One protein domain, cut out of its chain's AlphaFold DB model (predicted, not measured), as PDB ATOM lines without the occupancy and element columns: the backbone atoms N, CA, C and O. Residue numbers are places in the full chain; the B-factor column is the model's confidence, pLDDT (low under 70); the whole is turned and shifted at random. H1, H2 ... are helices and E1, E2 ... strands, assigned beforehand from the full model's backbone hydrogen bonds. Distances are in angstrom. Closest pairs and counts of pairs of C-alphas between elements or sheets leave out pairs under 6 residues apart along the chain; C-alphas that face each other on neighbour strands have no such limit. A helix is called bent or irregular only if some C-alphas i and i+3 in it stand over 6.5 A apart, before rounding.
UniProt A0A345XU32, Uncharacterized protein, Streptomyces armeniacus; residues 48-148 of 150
ATOM      1  N   PRO A  48      56.086  50.944   0.123       83.44
ATOM      2  CA  PRO A  48      54.704  50.495  -0.071       83.44
ATOM      3  C   PRO A  48      54.537  48.970  -0.066       83.44
ATOM      4  O   PRO A  48      53.555  48.469   0.469       83.44
ATOM      5  N   VAL A  49      55.506  48.222  -0.610       82.50
ATOM      6  CA  VAL A  49      55.470  46.751  -0.629       82.50
ATOM      7  C   VAL A  49      55.619  46.176   0.777       82.50
ATOM      8  O   VAL A  49      54.891  45.250   1.135       82.50
ATOM      9  N   ILE A  50      56.528  46.733   1.581       83.12
ATOM     10  CA  ILE A  50      56.743  46.303   2.971       83.12
ATOM     11  C   ILE A  50      55.501  46.602   3.815       83.12
ATOM     12  O   ILE A  50      55.018  45.721   4.520       83.12
ATOM     13  N   MET A  51      54.937  47.806   3.687       84.75
ATOM     14  CA  MET A  51      53.713  48.181   4.401       84.75
ATOM     15  C   MET A  51      52.543  47.268   4.018       84.75
ATOM     16  O   MET A  51      51.900  46.707   4.896       84.75
ATOM     17  N   ALA A  52      52.316  47.039   2.719       83.44
ATOM     18  CA  ALA A  52      51.258  46.141   2.255       83.44
ATOM     19  C   ALA A  52      51.443  44.703   2.769       83.44
ATOM     20  O   ALA A  52      50.466  44.035   3.107       83.44
ATOM     21  N   TYR A  53      52.690  44.223   2.850       84.75
ATOM     22  CA  TYR A  53      52.997  42.927   3.448       84.75
ATOM     23  C   TYR A  53      52.625  42.872   4.928       84.75
ATOM     24  O   TYR A  53      51.865  41.985   5.319       84.75
ATOM     25  N   LEU A  54      53.140  43.810   5.725       86.25
ATOM     26  CA  LEU A  54      52.912  43.842   7.167       86.25
ATOM     27  C   LEU A  54      51.419  43.976   7.482       86.25
ATOM     28  O   LEU A  54      50.899  43.172   8.247       86.25
ATOM     29  N   SER A  55      50.701  44.870   6.797       87.50
ATOM     30  CA  SER A  55      49.252  45.025   6.974       87.50
ATOM     31  C   SER A  55      48.465  43.754   6.640       87.50
ATOM     32  O   SER A  55      47.488  43.439   7.317       87.50
ATOM     33  N   CYS A  56      48.884  42.983   5.629       88.94
ATOM     34  CA  CYS A  56      48.248  41.699   5.321       88.94
ATOM     35  C   CYS A  56      48.527  40.631   6.381       88.94
ATOM     36  O   CYS A  56      47.640  39.836   6.691       88.94
ATOM     37  N   VAL A  57      49.749  40.586   6.918       87.25
ATOM     38  CA  VAL A  57      50.102  39.654   7.997       87.25
ATOM     39  C   VAL A  57      49.295  39.973   9.250       87.25
ATOM     40  O   VAL A  57      48.656  39.076   9.790       87.25
ATOM     41  N   GLU A  58      49.256  41.241   9.650       89.44
ATOM     42  CA  GLU A  58      48.475  41.707  10.798       89.44
ATOM     43  C   GLU A  58      46.988  41.386  10.638       89.44
ATOM     44  O   GLU A  58      46.386  40.800  11.529       89.44
ATOM     45  N   LEU A  59      46.391  41.708   9.484       93.00
ATOM     46  CA  LEU A  59      44.982  41.404   9.220       93.00
ATOM     47  C   LEU A  59      44.696  39.898   9.311       93.00
ATOM     48  O   LEU A  59      43.682  39.494   9.879       93.00
ATOM     49  N   ARG A  60      45.581  39.056   8.767       93.00
ATOM     50  CA  ARG A  60      45.449  37.597   8.845       93.00
ATOM     51  C   ARG A  60      45.528  37.109  10.289       93.00
ATOM     52  O   ARG A  60      44.728  36.264  10.686       93.00
ATOM     53  N   ASP A  61      46.509  37.586  11.045       92.44
ATOM     54  CA  ASP A  61      46.767  37.103  12.398       92.44
ATOM     55  C   ASP A  61      45.672  37.571  13.371       92.44
ATOM     56  O   ASP A  61      45.189  36.760  14.167       92.44
ATOM     57  N   ASP A  62      45.166  38.795  13.204       94.56
ATOM     58  CA  ASP A  62      44.003  39.307  13.935       94.56
ATOM     59  C   ASP A  62      42.724  38.544  13.593       94.56
ATOM     60  O   ASP A  62      41.980  38.164  14.499       94.56
ATOM     61  N   ALA A  63      42.479  38.252  12.310       95.94
ATOM     62  CA  ALA A  63      41.332  37.446  11.898       95.94
ATOM     63  C   ALA A  63      41.390  36.045  12.525       95.94
ATOM     64  O   ALA A  63      40.409  35.576  13.097       95.94
ATOM     65  N   ARG A  64      42.559  35.389  12.503       96.00
ATOM     66  CA  ARG A  64      42.755  34.090  13.171       96.00
ATOM     67  C   ARG A  64      42.521  34.182  14.676       96.00
ATOM     68  O   ARG A  64      41.898  33.295  15.252       96.00
ATOM     69  N   ALA A  65      43.018  35.235  15.319       96.00
ATOM     70  CA  ALA A  65      42.801  35.456  16.743       96.00
ATOM     71  C   ALA A  65      41.321  35.716  17.069       96.00
ATOM     72  O   ALA A  65      40.849  35.269  18.111       96.00
ATOM     73  N   ALA A  66      40.585  36.412  16.200       96.88
ATOM     74  CA  ALA A  66      39.148  36.632  16.342       96.88
ATOM     75  C   ALA A  66      38.358  35.318  16.234       96.88
ATOM     76  O   ALA A  66      37.539  35.032  17.106       96.88
ATOM     77  N   LEU A  67      38.664  34.478  15.237       96.81
ATOM     78  CA  LEU A  67      38.024  33.167  15.088       96.81
ATOM     79  C   LEU A  67      38.293  32.250  16.285       96.81
ATOM     80  O   LEU A  67      37.355  31.656  16.807       96.81
ATOM     81  N   ARG A  68      39.540  32.195  16.775       97.00
ATOM     82  CA  ARG A  68      39.887  31.422  17.980       97.00
ATOM     83  C   ARG A  68      39.136  31.904  19.218       97.00
ATOM     84  O   ARG A  68      38.588  31.094  19.954       97.00
ATOM     85  N   ARG A  69      39.070  33.222  19.443       96.88
ATOM     86  CA  ARG A  69      38.322  33.801  20.577       96.88
ATOM     87  C   ARG A  69      36.829  33.472  20.521       96.88
ATOM     88  O   ARG A  69      36.209  33.327  21.566       96.88
ATOM     89  N   ALA A  70      36.267  33.343  19.320       95.94
ATOM     90  CA  ALA A  70      34.869  32.981  19.106       95.94
ATOM     91  C   ALA A  70      34.609  31.460  19.047       95.94
ATOM     92  O   ALA A  70      33.451  31.055  18.890       95.94
ATOM     93  N   GLY A  71      35.656  30.627  19.142       95.50
ATOM     94  CA  GLY A  71      35.573  29.173  18.974       95.50
ATOM     95  C   GLY A  71      35.046  28.774  17.594       95.50
ATOM     96  O   GLY A  71      34.088  28.011  17.505       95.50
ATOM     97  N   LEU A  72      35.585  29.386  16.535       95.19
ATOM     98  CA  LEU A  72      35.188  29.180  15.132       95.19
ATOM     99  C   LEU A  72      36.334  28.660  14.250       95.19
ATOM    100  O   LEU A  72      36.125  28.379  13.072       95.19
ATOM    101  N   ASP A  73      37.543  28.544  14.793       93.19
ATOM    102  CA  ASP A  73      38.751  28.124  14.079       93.19
ATOM    103  C   ASP A  73      38.739  26.648  13.651       93.19
ATOM    104  O   ASP A  73      39.514  26.255  12.780       93.19
ATOM    105  N   HIS A  74      37.828  25.839  14.202       91.56
ATOM    106  CA  HIS A  74      37.585  24.466  13.755       91.56
ATOM    107  C   HIS A  74      36.738  24.384  12.474       91.56
ATOM    108  O   HIS A  74      36.844  23.400  11.739       91.56
ATOM    109  N   CYS A  75      35.920  25.403  12.189       93.06
ATOM    110  CA  CYS A  75      35.015  25.447  11.032       93.06
ATOM    111  C   CYS A  75      35.464  26.420   9.939       93.06
ATOM    112  O   CYS A  75      35.066  26.261   8.783       93.06
ATOM    113  N   ALA A  76      36.276  27.419  10.280       94.19
ATOM    114  CA  ALA A  76      36.752  28.418   9.341       94.19
ATOM    115  C   ALA A  76      38.250  28.696   9.492       94.19
ATOM    116  O   ALA A  76      38.793  28.831  10.588       94.19
ATOM    117  N   GLY A  77      38.910  28.844   8.349       93.94
ATOM    118  CA  GLY A  77      40.332  29.107   8.228       93.94
ATOM    119  C   GLY A  77      40.591  30.445   7.553       93.94
ATOM    120  O   GLY A  77      39.839  30.889   6.687       93.94
ATOM    121  N   VAL A  78      41.702  31.077   7.931       94.94
ATOM    122  CA  VAL A  78      42.169  32.316   7.302       94.94
ATOM    123  C   VAL A  78      43.542  32.094   6.690       94.94
ATOM    124  O   VAL A  78      44.479  31.639   7.364       94.94
ATOM    125  N   ARG A  79      43.686  32.475   5.422       90.75
ATOM    126  CA  ARG A  79      44.954  32.460   4.689       90.75
ATOM    127  C   ARG A  79      45.205  33.796   4.004       90.75
ATOM    128  O   ARG A  79      44.297  34.593   3.824       90.75
ATOM    129  N   SER A  80      46.446  34.045   3.615       87.25
ATOM    130  CA  SER A  80      46.816  35.210   2.807       87.25
ATOM    131  C   SER A  80      47.277  34.756   1.426       87.25
ATOM    132  O   SER A  80      48.016  33.775   1.324       87.25
ATOM    133  N   THR A  81      46.883  35.457   0.366       80.50
ATOM    134  CA  THR A  81      47.418  35.233  -0.980       80.50
ATOM    135  C   THR A  81      48.825  35.822  -1.098       80.50
ATOM    136  O   THR A  81      49.142  36.862  -0.518       80.50
ATOM    137  N   GLY A  82      49.683  35.138  -1.857       65.00
ATOM    138  CA  GLY A  82      50.999  35.637  -2.253       65.00
ATOM    139  C   GLY A  82      52.102  35.523  -1.192       65.00
ATOM    140  O   GLY A  82      52.283  36.409  -0.359       65.00
ATOM    141  N   ALA A  83      52.937  34.489  -1.333       47.75
ATOM    142  CA  ALA A  83      54.398  34.626  -1.238       47.75
ATOM    143  C   ALA A  83      55.054  34.713  -2.642       47.75
ATOM    144  O   ALA A  83      56.163  35.224  -2.781       47.75
ATOM    145  N   GLY A  84      54.357  34.262  -3.697       42.38
ATOM    146  CA  GLY A  84      54.740  34.387  -5.110       42.38
ATOM    147  C   GLY A  84      53.846  35.403  -5.827       42.38
ATOM    148  O   GLY A  84      52.627  35.334  -5.717       42.38
ATOM    149  N   GLY A  85      54.455  36.397  -6.475       41.91
ATOM    150  CA  GLY A  85      53.786  37.609  -6.950       41.91
ATOM    151  C   GLY A  85      52.780  37.446  -8.096       41.91
ATOM    152  O   GLY A  85      52.867  36.519  -8.893       41.91
ATOM    153  N   ARG A  86      51.854  38.418  -8.148       40.84
ATOM    154  CA  ARG A  86      51.229  39.109  -9.307       40.84
ATOM    155  C   ARG A  86      49.888  39.754  -8.915       40.84
ATOM    156  O   ARG A  86      49.503  40.729  -9.542       40.84
ATOM    157  N   ALA A  87      49.232  39.280  -7.854       43.75
ATOM    158  CA  ALA A  87      48.036  39.903  -7.276       43.75
ATOM    159  C   ALA A  87      48.364  40.669  -5.976       43.75
ATOM    160  O   ALA A  87      49.346  40.316  -5.308       43.75
ATOM    161  N   PRO A  88      47.566  41.689  -5.588       57.56
ATOM    162  CA  PRO A  88      47.637  42.273  -4.252       57.56
ATOM    163  C   PRO A  88      47.531  41.164  -3.205       57.56
ATOM    164  O   PRO A  88      46.708  40.255  -3.347       57.56
ATOM    165  N   ARG A  89      48.367  41.223  -2.163       75.38
ATOM    166  CA  ARG A  89      48.215  40.329  -1.013       75.38
ATOM    167  C   ARG A  89      46.816  40.569  -0.444       75.38
ATOM    168  O   ARG A  89      46.465  41.697  -0.112       75.38
ATOM    169  N   ALA A  90      46.010  39.523  -0.407       85.81
ATOM    170  CA  ALA A  90      44.656  39.540   0.119       85.81
ATOM    171  C   ALA A  90      44.584  38.561   1.281       85.81
ATOM    172  O   ALA A  90      45.254  37.529   1.267       85.81
ATOM    173  N   VAL A  91      43.769  38.872   2.280       92.00
ATOM    174  CA  VAL A  91      43.450  37.936   3.356       92.00
ATOM    175  C   VAL A  91      42.097  37.324   3.034       92.00
ATOM    176  O   VAL A  91      41.157  38.043   2.712       92.00
ATOM    177  N   LEU A  92      42.029  36.001   3.064       93.75
ATOM    178  CA  LEU A  92      40.882  35.214   2.640       93.75
ATOM    179  C   LEU A  92      40.392  34.344   3.793       93.75
ATOM    180  O   LEU A  92      41.201  33.745   4.506       93.75
ATOM    181  N   LEU A  93      39.076  34.274   3.931       95.25
ATOM    182  CA  LEU A  93      38.332  33.379   4.808       95.25
ATOM    183  C   LEU A  93      37.756  32.235   3.972       95.25
ATOM    184  O   LEU A  93      37.171  32.483   2.921       95.25
ATOM    185  N   ALA A  94      37.884  31.007   4.452       94.81
ATOM    186  CA  ALA A  94      37.283  29.828   3.836       94.81
ATOM    187  C   ALA A  94      36.793  28.865   4.920       94.81
ATOM    188  O   ALA A  94      37.281  28.912   6.052       94.81
ATOM    189  N   LEU A  95      35.860  27.978   4.580       94.81
ATOM    190  CA  LEU A  95      35.525  26.865   5.464       94.81
ATOM    191  C   LEU A  95      36.658  25.841   5.473       94.81
ATOM    192  O   LEU A  95      37.275  25.562   4.449       94.81
ATOM    193  N   THR A  96      36.932  25.287   6.648       92.88
ATOM    194  CA  THR A  96      37.880  24.173   6.825       92.88
ATOM    195  C   THR A  96      37.182  22.820   6.829       92.88
ATOM    196  O   THR A  96      37.854  21.792   6.840       92.88
ATOM    197  N   ARG A  97      35.848  22.823   6.841       89.38
ATOM    198  CA  ARG A  97      34.995  21.638   6.841       89.38
ATOM    199  C   ARG A  97      33.943  21.756   5.755       89.38
ATOM    200  O   ARG A  97      33.455  22.853   5.479       89.38
ATOM    201  N   GLU A  98      33.572  20.617   5.194       88.56
ATOM    202  CA  GLU A  98      32.465  20.541   4.250       88.56
ATOM    203  C   GLU A  98      31.160  20.968   4.941       88.56
ATOM    204  O   GLU A  98      30.879  20.507   6.055       88.56
ATOM    205  N   PRO A  99      30.312  21.802   4.311       87.88
ATOM    206  CA  PRO A  99      29.055  22.240   4.916       87.88
ATOM    207  C   PRO A  99      28.161  21.073   5.350       87.88
ATOM    208  O   PRO A  99      27.455  21.176   6.355       87.88
ATOM    209  N   ALA A 100      28.209  19.953   4.621       89.25
ATOM    210  CA  ALA A 100      27.461  18.732   4.917       89.25
ATOM    211  C   ALA A 100      27.856  18.079   6.257       89.25
ATOM    212  O   ALA A 100      27.039  17.383   6.852       89.25
ATOM    213  N   GLU A 101      29.065  18.332   6.761       89.81
ATOM    214  CA  GLU A 101      29.562  17.780   8.029       89.81
ATOM    215  C   GLU A 101      29.206  18.627   9.261       89.81
ATOM    216  O   GLU A 101      29.471  18.220  10.398       89.81
ATOM    217  N   LEU A 102      28.659  19.826   9.049       89.00
ATOM    218  CA  LEU A 102      28.209  20.718  10.115       89.00
ATOM    219  C   LEU A 102      26.811  20.312  10.585       89.00
ATOM    220  O   LEU A 102      25.948  19.994   9.765       89.00
ATOM    221  N   ALA A 103      26.561  20.382  11.894       90.25
ATOM    222  CA  ALA A 103      25.210  20.215  12.431       90.25
ATOM    223  C   ALA A 103      24.283  21.325  11.901       90.25
ATOM    224  O   ALA A 103      24.731  22.453  11.710       90.25
ATOM    225  N   ASP A 104      22.988  21.061  11.704       89.31
ATOM    226  CA  ASP A 104      22.072  22.041  11.087       89.31
ATOM    227  C   ASP A 104      21.976  23.364  11.865       89.31
ATOM    228  O   ASP A 104      21.905  24.444  11.270       89.31
ATOM    229  N   THR A 105      22.037  23.300  13.197       88.25
ATOM    230  CA  THR A 105      22.080  24.485  14.068       88.25
ATOM    231  C   THR A 105      23.384  25.265  13.911       88.25
ATOM    232  O   THR A 105      23.363  26.495  13.856       88.25
ATOM    233  N   GLU A 106      24.515  24.570  13.782       89.25
ATOM    234  CA  GLU A 106      25.821  25.182  13.532       89.25
ATOM    235  C   GLU A 106      25.858  25.818  12.141       89.25
ATOM    236  O   GLU A 106      26.197  26.991  12.018       89.25
ATOM    237  N   ARG A 107      25.421  25.092  11.107       89.94
ATOM    238  CA  ARG A 107      25.354  25.564   9.718       89.94
ATOM    239  C   ARG A 107      24.458  26.796   9.580       89.94
ATOM    240  O   ARG A 107      24.782  27.708   8.826       89.94
ATOM    241  N   SER A 108      23.346  26.862  10.303       89.75
ATOM    242  CA  SER A 108      22.436  28.012  10.213       89.75
ATOM    243  C   SER A 108      23.017  29.268  10.874       89.75
ATOM    244  O   SER A 108      22.885  30.360  10.332       89.75
ATOM    245  N   ALA A 109      23.705  29.125  12.013       91.88
ATOM    246  CA  ALA A 109      24.235  30.256  12.781       91.88
ATOM    247  C   ALA A 109      25.667  30.677  12.394       91.88
ATOM    248  O   ALA A 109      26.107  31.776  12.740       91.88
ATOM    249  N   LEU A 110      26.430  29.813  11.715       92.94
ATOM    250  CA  LEU A 110      27.848  30.038  11.412       92.94
ATOM    251  C   LEU A 110      28.125  31.357  10.663       92.94
ATOM    252  O   LEU A 110      29.026  32.075  11.100       92.94
ATOM    253  N   PRO A 111      27.387  31.737   9.600       93.50
ATOM    254  CA  PRO A 111      27.683  32.957   8.850       93.50
ATOM    255  C   PRO A 111      27.567  34.220   9.712       93.50
ATOM    256  O   PRO A 111      28.464  35.061   9.700       93.50
ATOM    257  N   GLU A 112      26.511  34.330  10.521       93.00
ATOM    258  CA  GLU A 112      26.316  35.465  11.431       93.00
ATOM    259  C   GLU A 112      27.382  35.501  12.528       93.00
ATOM    260  O   GLU A 112      27.939  36.560  12.821       93.00
ATOM    261  N   ARG A 113      27.734  34.336  13.089       94.94
ATOM    262  CA  ARG A 113      28.814  34.221  14.078       94.94
ATOM    263  C   ARG A 113      30.165  34.647  13.502       94.94
ATOM    264  O   ARG A 113      30.920  35.317  14.202       94.94
ATOM    265  N   LEU A 114      30.461  34.301  12.245       95.06
ATOM    266  CA  LEU A 114      31.683  34.724  11.553       95.06
ATOM    267  C   LEU A 114      31.717  36.242  11.358       95.06
ATOM    268  O   LEU A 114      32.705  36.875  11.729       95.06
ATOM    269  N   VAL A 115      30.639  36.832  10.828       94.00
ATOM    270  CA  VAL A 115      30.536  38.291  10.646       94.00
ATOM    271  C   VAL A 115      30.702  39.008  11.983       94.00
ATOM    272  O   VAL A 115      31.498  39.940  12.083       94.00
ATOM    273  N   HIS A 116      30.008  38.546  13.023       94.06
ATOM    274  CA  HIS A 116      30.081  39.145  14.349       94.06
ATOM    275  C   HIS A 116      31.489  39.044  14.951       94.06
ATOM    276  O   HIS A 116      32.036  40.051  15.392       94.06
ATOM    277  N   ALA A 117      32.107  37.858  14.930       95.50
ATOM    278  CA  ALA A 117      33.445  37.646  15.480       95.50
ATOM    279  C   ALA A 117      34.504  38.522  14.795       95.50
ATOM    280  O   ALA A 117      35.358  39.098  15.468       95.50
ATOM    281  N   LEU A 118      34.436  38.652  13.467       95.38
ATOM    282  CA  LEU A 118      35.344  39.505  12.701       95.38
ATOM    283  C   LEU A 118      35.089  40.995  12.971       95.38
ATOM    284  O   LEU A 118      36.045  41.752  13.145       95.38
ATOM    285  N   ALA A 119      33.825  41.407  13.095       94.44
ATOM    286  CA  ALA A 119      33.467  42.789  13.403       94.44
ATOM    287  C   ALA A 119      34.009  43.250  14.768       94.44
ATOM    288  O   ALA A 119      34.468  44.382  14.878       94.44
ATOM    289  N   GLN A 120      34.057  42.368  15.778       94.31
ATOM    290  CA  GLN A 120      34.684  42.657  17.082       94.31
ATOM    291  C   GLN A 120      36.204  42.920  17.000       94.31
ATOM    292  O   GLN A 120      36.815  43.326  17.987       94.31
ATOM    293  N   ALA A 121      36.835  42.655  15.854       93.06
ATOM    294  CA  ALA A 121      38.248  42.918  15.586       93.06
ATOM    295  C   ALA A 121      38.466  44.012  14.518       93.06
ATOM    296  O   ALA A 121      39.561  44.105  13.958       93.06
ATOM    297  N   ASP A 122      37.436  44.809  14.207       94.88
ATOM    298  CA  ASP A 122      37.431  45.794  13.115       94.88
ATOM    299  C   ASP A 122      37.731  45.169  11.734       94.88
ATOM    300  O   ASP A 122      38.371  45.779  10.871       94.88
ATOM    301  N   ILE A 123      37.282  43.928  11.509       95.44
ATOM    302  CA  ILE A 123      37.460  43.184  10.254       95.44
ATOM    303  C   ILE A 123      36.099  42.944   9.607       95.44
ATOM    304  O   ILE A 123      35.129  42.572  10.264       95.44
ATOM    305  N   ARG A 124      36.026  43.135   8.289       94.25
ATOM    306  CA  ARG A 124      34.816  42.932   7.490       94.25
ATOM    307  C   ARG A 124      35.050  41.913   6.382       94.25
ATOM    308  O   ARG A 124      36.136  41.827   5.805       94.25
ATOM    309  N   THR A 125      33.998  41.167   6.063       90.56
ATOM    310  CA  THR A 125      33.916  40.291   4.891       90.56
ATOM    311  C   THR A 125      33.373  41.065   3.693       90.56
ATOM    312  O   THR A 125      32.614  42.024   3.845       90.56
ATOM    313  N   ARG A 126      33.742  40.661   2.476       86.44
ATOM    314  CA  ARG A 126      33.083  41.119   1.246       86.44
ATOM    315  C   ARG A 126      32.448  39.913   0.556       86.44
ATOM    316  O   ARG A 126      33.194  39.143  -0.046       86.44
ATOM    317  N   PRO A 127      31.115  39.742   0.612       79.62
ATOM    318  CA  PRO A 127      30.068  40.643   1.112       79.62
ATOM    319  C   PRO A 127      29.978  40.699   2.649       79.62
ATOM    320  O   PRO A 127      30.381  39.761   3.333       79.62
ATOM    321  N   ALA A 128      29.437  41.803   3.177       73.75
ATOM    322  CA  ALA A 128      29.249  42.032   4.619       73.75
ATOM    323  C   ALA A 128      27.947  41.419   5.179       73.75
ATOM    324  O   ALA A 128      27.748  41.395   6.390       73.75
ATOM    325  N   ASP A 129      27.060  40.952   4.300       80.69
ATOM    326  CA  ASP A 129      25.789  40.323   4.653       80.69
ATOM    327  C   ASP A 129      25.970  38.825   4.950       80.69
ATOM    328  O   ASP A 129      26.634  38.116   4.189       80.69
ATOM    329  N   GLY A 130      25.356  38.343   6.034       78.06
ATOM    330  CA  GLY A 130      25.474  36.953   6.483       78.06
ATOM    331  C   GLY A 130      24.900  35.938   5.491       78.06
ATOM    332  O   GLY A 130      25.494  34.880   5.293       78.06
ATOM    333  N   SER A 131      23.807  36.267   4.797       82.81
ATOM    334  CA  SER A 131      23.186  35.369   3.810       82.81
ATOM    335  C   SER A 131      24.027  35.272   2.537       82.81
ATOM    336  O   SER A 131      24.245  34.188   1.988       82.81
ATOM    337  N   ALA A 132      24.561  36.403   2.082       86.69
ATOM    338  CA  ALA A 132      25.483  36.450   0.959       86.69
ATOM    339  C   ALA A 132      26.815  35.755   1.290       86.69
ATOM    340  O   ALA A 132      27.365  35.071   0.426       86.69
ATOM    341  N   LEU A 133      27.302  35.877   2.531       89.50
ATOM    342  CA  LEU A 133      28.471  35.153   3.033       89.50
ATOM    343  C   LEU A 133      28.226  33.639   3.046       89.50
ATOM    344  O   LEU A 133      29.062  32.888   2.547       89.50
ATOM    345  N   ALA A 134      27.074  33.203   3.564       89.44
ATOM    346  CA  ALA A 134      26.679  31.797   3.606       89.44
ATOM    347  C   ALA A 134      26.716  31.166   2.212       89.44
ATOM    348  O   ALA A 134      27.309  30.109   2.021       89.44
ATOM    349  N   ARG A 135      26.137  31.853   1.218       91.50
ATOM    350  CA  ARG A 135      26.100  31.381  -0.171       91.50
ATOM    351  C   ARG A 135      27.495  31.133  -0.746       91.50
ATOM    352  O   ARG A 135      27.686  30.131  -1.421       91.50
ATOM    353  N   LEU A 136      28.445  32.033  -0.491       92.75
ATOM    354  CA  LEU A 136      29.813  31.908  -1.001       92.75
ATOM    355  C   LEU A 136      30.561  30.784  -0.285       92.75
ATOM    356  O   LEU A 136      31.074  29.874  -0.927       92.75
ATOM    357  N   LEU A 137      30.554  30.796   1.050       91.88
ATOM    358  CA  LEU A 137      31.256  29.793   1.847       91.88
ATOM    359  C   LEU A 137      30.729  28.376   1.581       91.88
ATOM    360  O   LEU A 137      31.519  27.446   1.446       91.88
ATOM    361  N   TYR A 138      29.410  28.202   1.456       93.69
ATOM    362  CA  TYR A 138      28.801  26.894   1.189       93.69
ATOM    363  C   TYR A 138      28.929  26.435  -0.265       93.69
ATOM    364  O   TYR A 138      28.735  25.255  -0.537       93.69
ATOM    365  N   ALA A 139      29.310  27.328  -1.179       92.62
ATOM    366  CA  ALA A 139      29.740  26.973  -2.528       92.62
ATOM    367  C   ALA A 139      31.241  26.620  -2.604       92.62
ATOM    368  O   ALA A 139      31.747  26.336  -3.689       92.62
ATOM    369  N   GLY A 140      31.960  26.648  -1.473       89.88
ATOM    370  CA  GLY A 140      33.408  26.442  -1.423       89.88
ATOM    371  C   GLY A 140      34.217  27.662  -1.870       89.88
ATOM    372  O   GLY A 140      35.418  27.546  -2.114       89.88
ATOM    373  N   GLU A 141      33.586  28.832  -1.992       92.25
ATOM    374  CA  GLU A 141      34.275  30.063  -2.361       92.25
ATOM    375  C   GLU A 141      35.000  30.688  -1.166       92.25
ATOM    376  O   GLU A 141      34.592  30.592  -0.005       92.25
ATOM    377  N   GLU A 142      36.085  31.390  -1.476       92.00
ATOM    378  CA  GLU A 142      36.875  32.118  -0.497       92.00
ATOM    379  C   GLU A 142      36.445  33.578  -0.440       92.00
ATOM    380  O   GLU A 142      36.248  34.240  -1.460       92.00
ATOM    381  N   VAL A 143      36.350  34.110   0.772       92.69
ATOM    382  CA  VAL A 143      35.827  35.450   1.010       92.69
ATOM    383  C   VAL A 143      36.935  36.400   1.421       92.69
ATOM    384  O   VAL A 143      37.695  36.143   2.351       92.69
ATOM    385  N   HIS A 144      37.004  37.544   0.744       92.50
ATOM    386  CA  HIS A 144      37.982  38.578   1.047       92.50
ATOM    387  C   HIS A 144      37.695  39.252   2.391       92.50
ATOM    388  O   HIS A 144      36.584  39.727   2.647       92.50
ATOM    389  N   LEU A 145      38.741  39.356   3.209       93.62
ATOM    390  CA  LEU A 145      38.775  40.120   4.445       93.62
ATOM    391  C   LEU A 145      39.459  41.465   4.219       93.62
ATOM    392  O   LEU A 145      40.444  41.573   3.486       93.62
ATOM    393  N   HIS A 146      38.948  42.488   4.890       92.50
ATOM    394  CA  HIS A 146      39.523  43.827   4.910       92.50
ATOM    395  C   HIS A 146      39.292  44.470   6.278       92.50
ATOM    396  O   HIS A 146      38.386  44.073   7.013       92.50
ATOM    397  N   ARG A 147      40.118  45.458   6.633       91.75
ATOM    398  CA  ARG A 147      39.852  46.294   7.810       91.75
ATOM    399  C   ARG A 147      38.635  47.170   7.541       91.75
ATOM    400  O   ARG A 147      38.445  47.621   6.413       91.75
ATOM    401  N   ALA A 148      37.835  47.418   8.570       84.75
ATOM    402  CA  ALA A 148      36.844  48.478   8.517       84.75
ATOM    403  C   ALA A 148      37.574  49.812   8.284       84.75
ATOM    404  O   ALA A 148      38.484  50.163   9.036       84.75
TER     405      ALA A 148
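Overview. This is residues 48 to 148 of the 150 residues of an uncharacterized protein of Streptomyces armeniacus (UniProt A0A345XU32). A strongly twisted sheet of four strands has the long helix H1 packed along one face, with H2 and H3 packed on the sheet as a steeply tilted pair, H2 beside E3 and H3 near E2. The last part of H1 meets the second half of H2. The printed part has 101 residues, with named elements in the order H1 E1 E2 H2 E3 H3 E4, class mixed; the antiparallel sheet runs E1 E2 E4 E3. It is compact, radius of gyration of the C-alphas 13.4 A, yet elongated, spanning 44 by 25 by 22 A.

Arrangement. E1, residues 76 to 80, and E2, residues 91 to 95, form an antiparallel hairpin, N 77 and O 94 within hydrogen-bond range at 2.8 A. E4, residues 143 to 147, is antiparallel to E2, N 93 and O 143 at 2.8 A, and to E3, residues 123 to 126, N 124 and O 146 at 2.8 A. H1, residues 48 to 69, makes two layers with the sheet, a helix on one face, at a height of 6.9 A and along the strands. E2, H2, residues 104 to 119, and E3 form a split strand-helix-strand unit, E4 between its strands, with a right-handed crossover. H2 touches H1 with residues 114 to 118 alone, closest C-alphas Ala 117 and Ala 66, 5.9 A. H3, residues 130 to 138, touches H2, closest C-alphas Gly 130 and Pro 111, 5.1 A, at a steep tilt of 66 degrees. Every O i to N i+4 pair is within hydrogen-bond range in H1 and H3, 10 of 12 in H2.

Along the chain. H1 begins at C-alpha 48 (54.704, 50.495, -0.071) and is 31.2 A long. H2, 23.8 A, is irregular, C-alphas 108 and 111 being 7.3 A apart. E4 ends at C-alpha 147 (39.852, 46.294, 7.810).

Size, cuts and confidence. The C-alphas farthest apart, Pro 48 and Asp 104, are 44.7 A apart. The printed part has no cut and no long link. Residues 82 to 88 are under 70 in pLDDT.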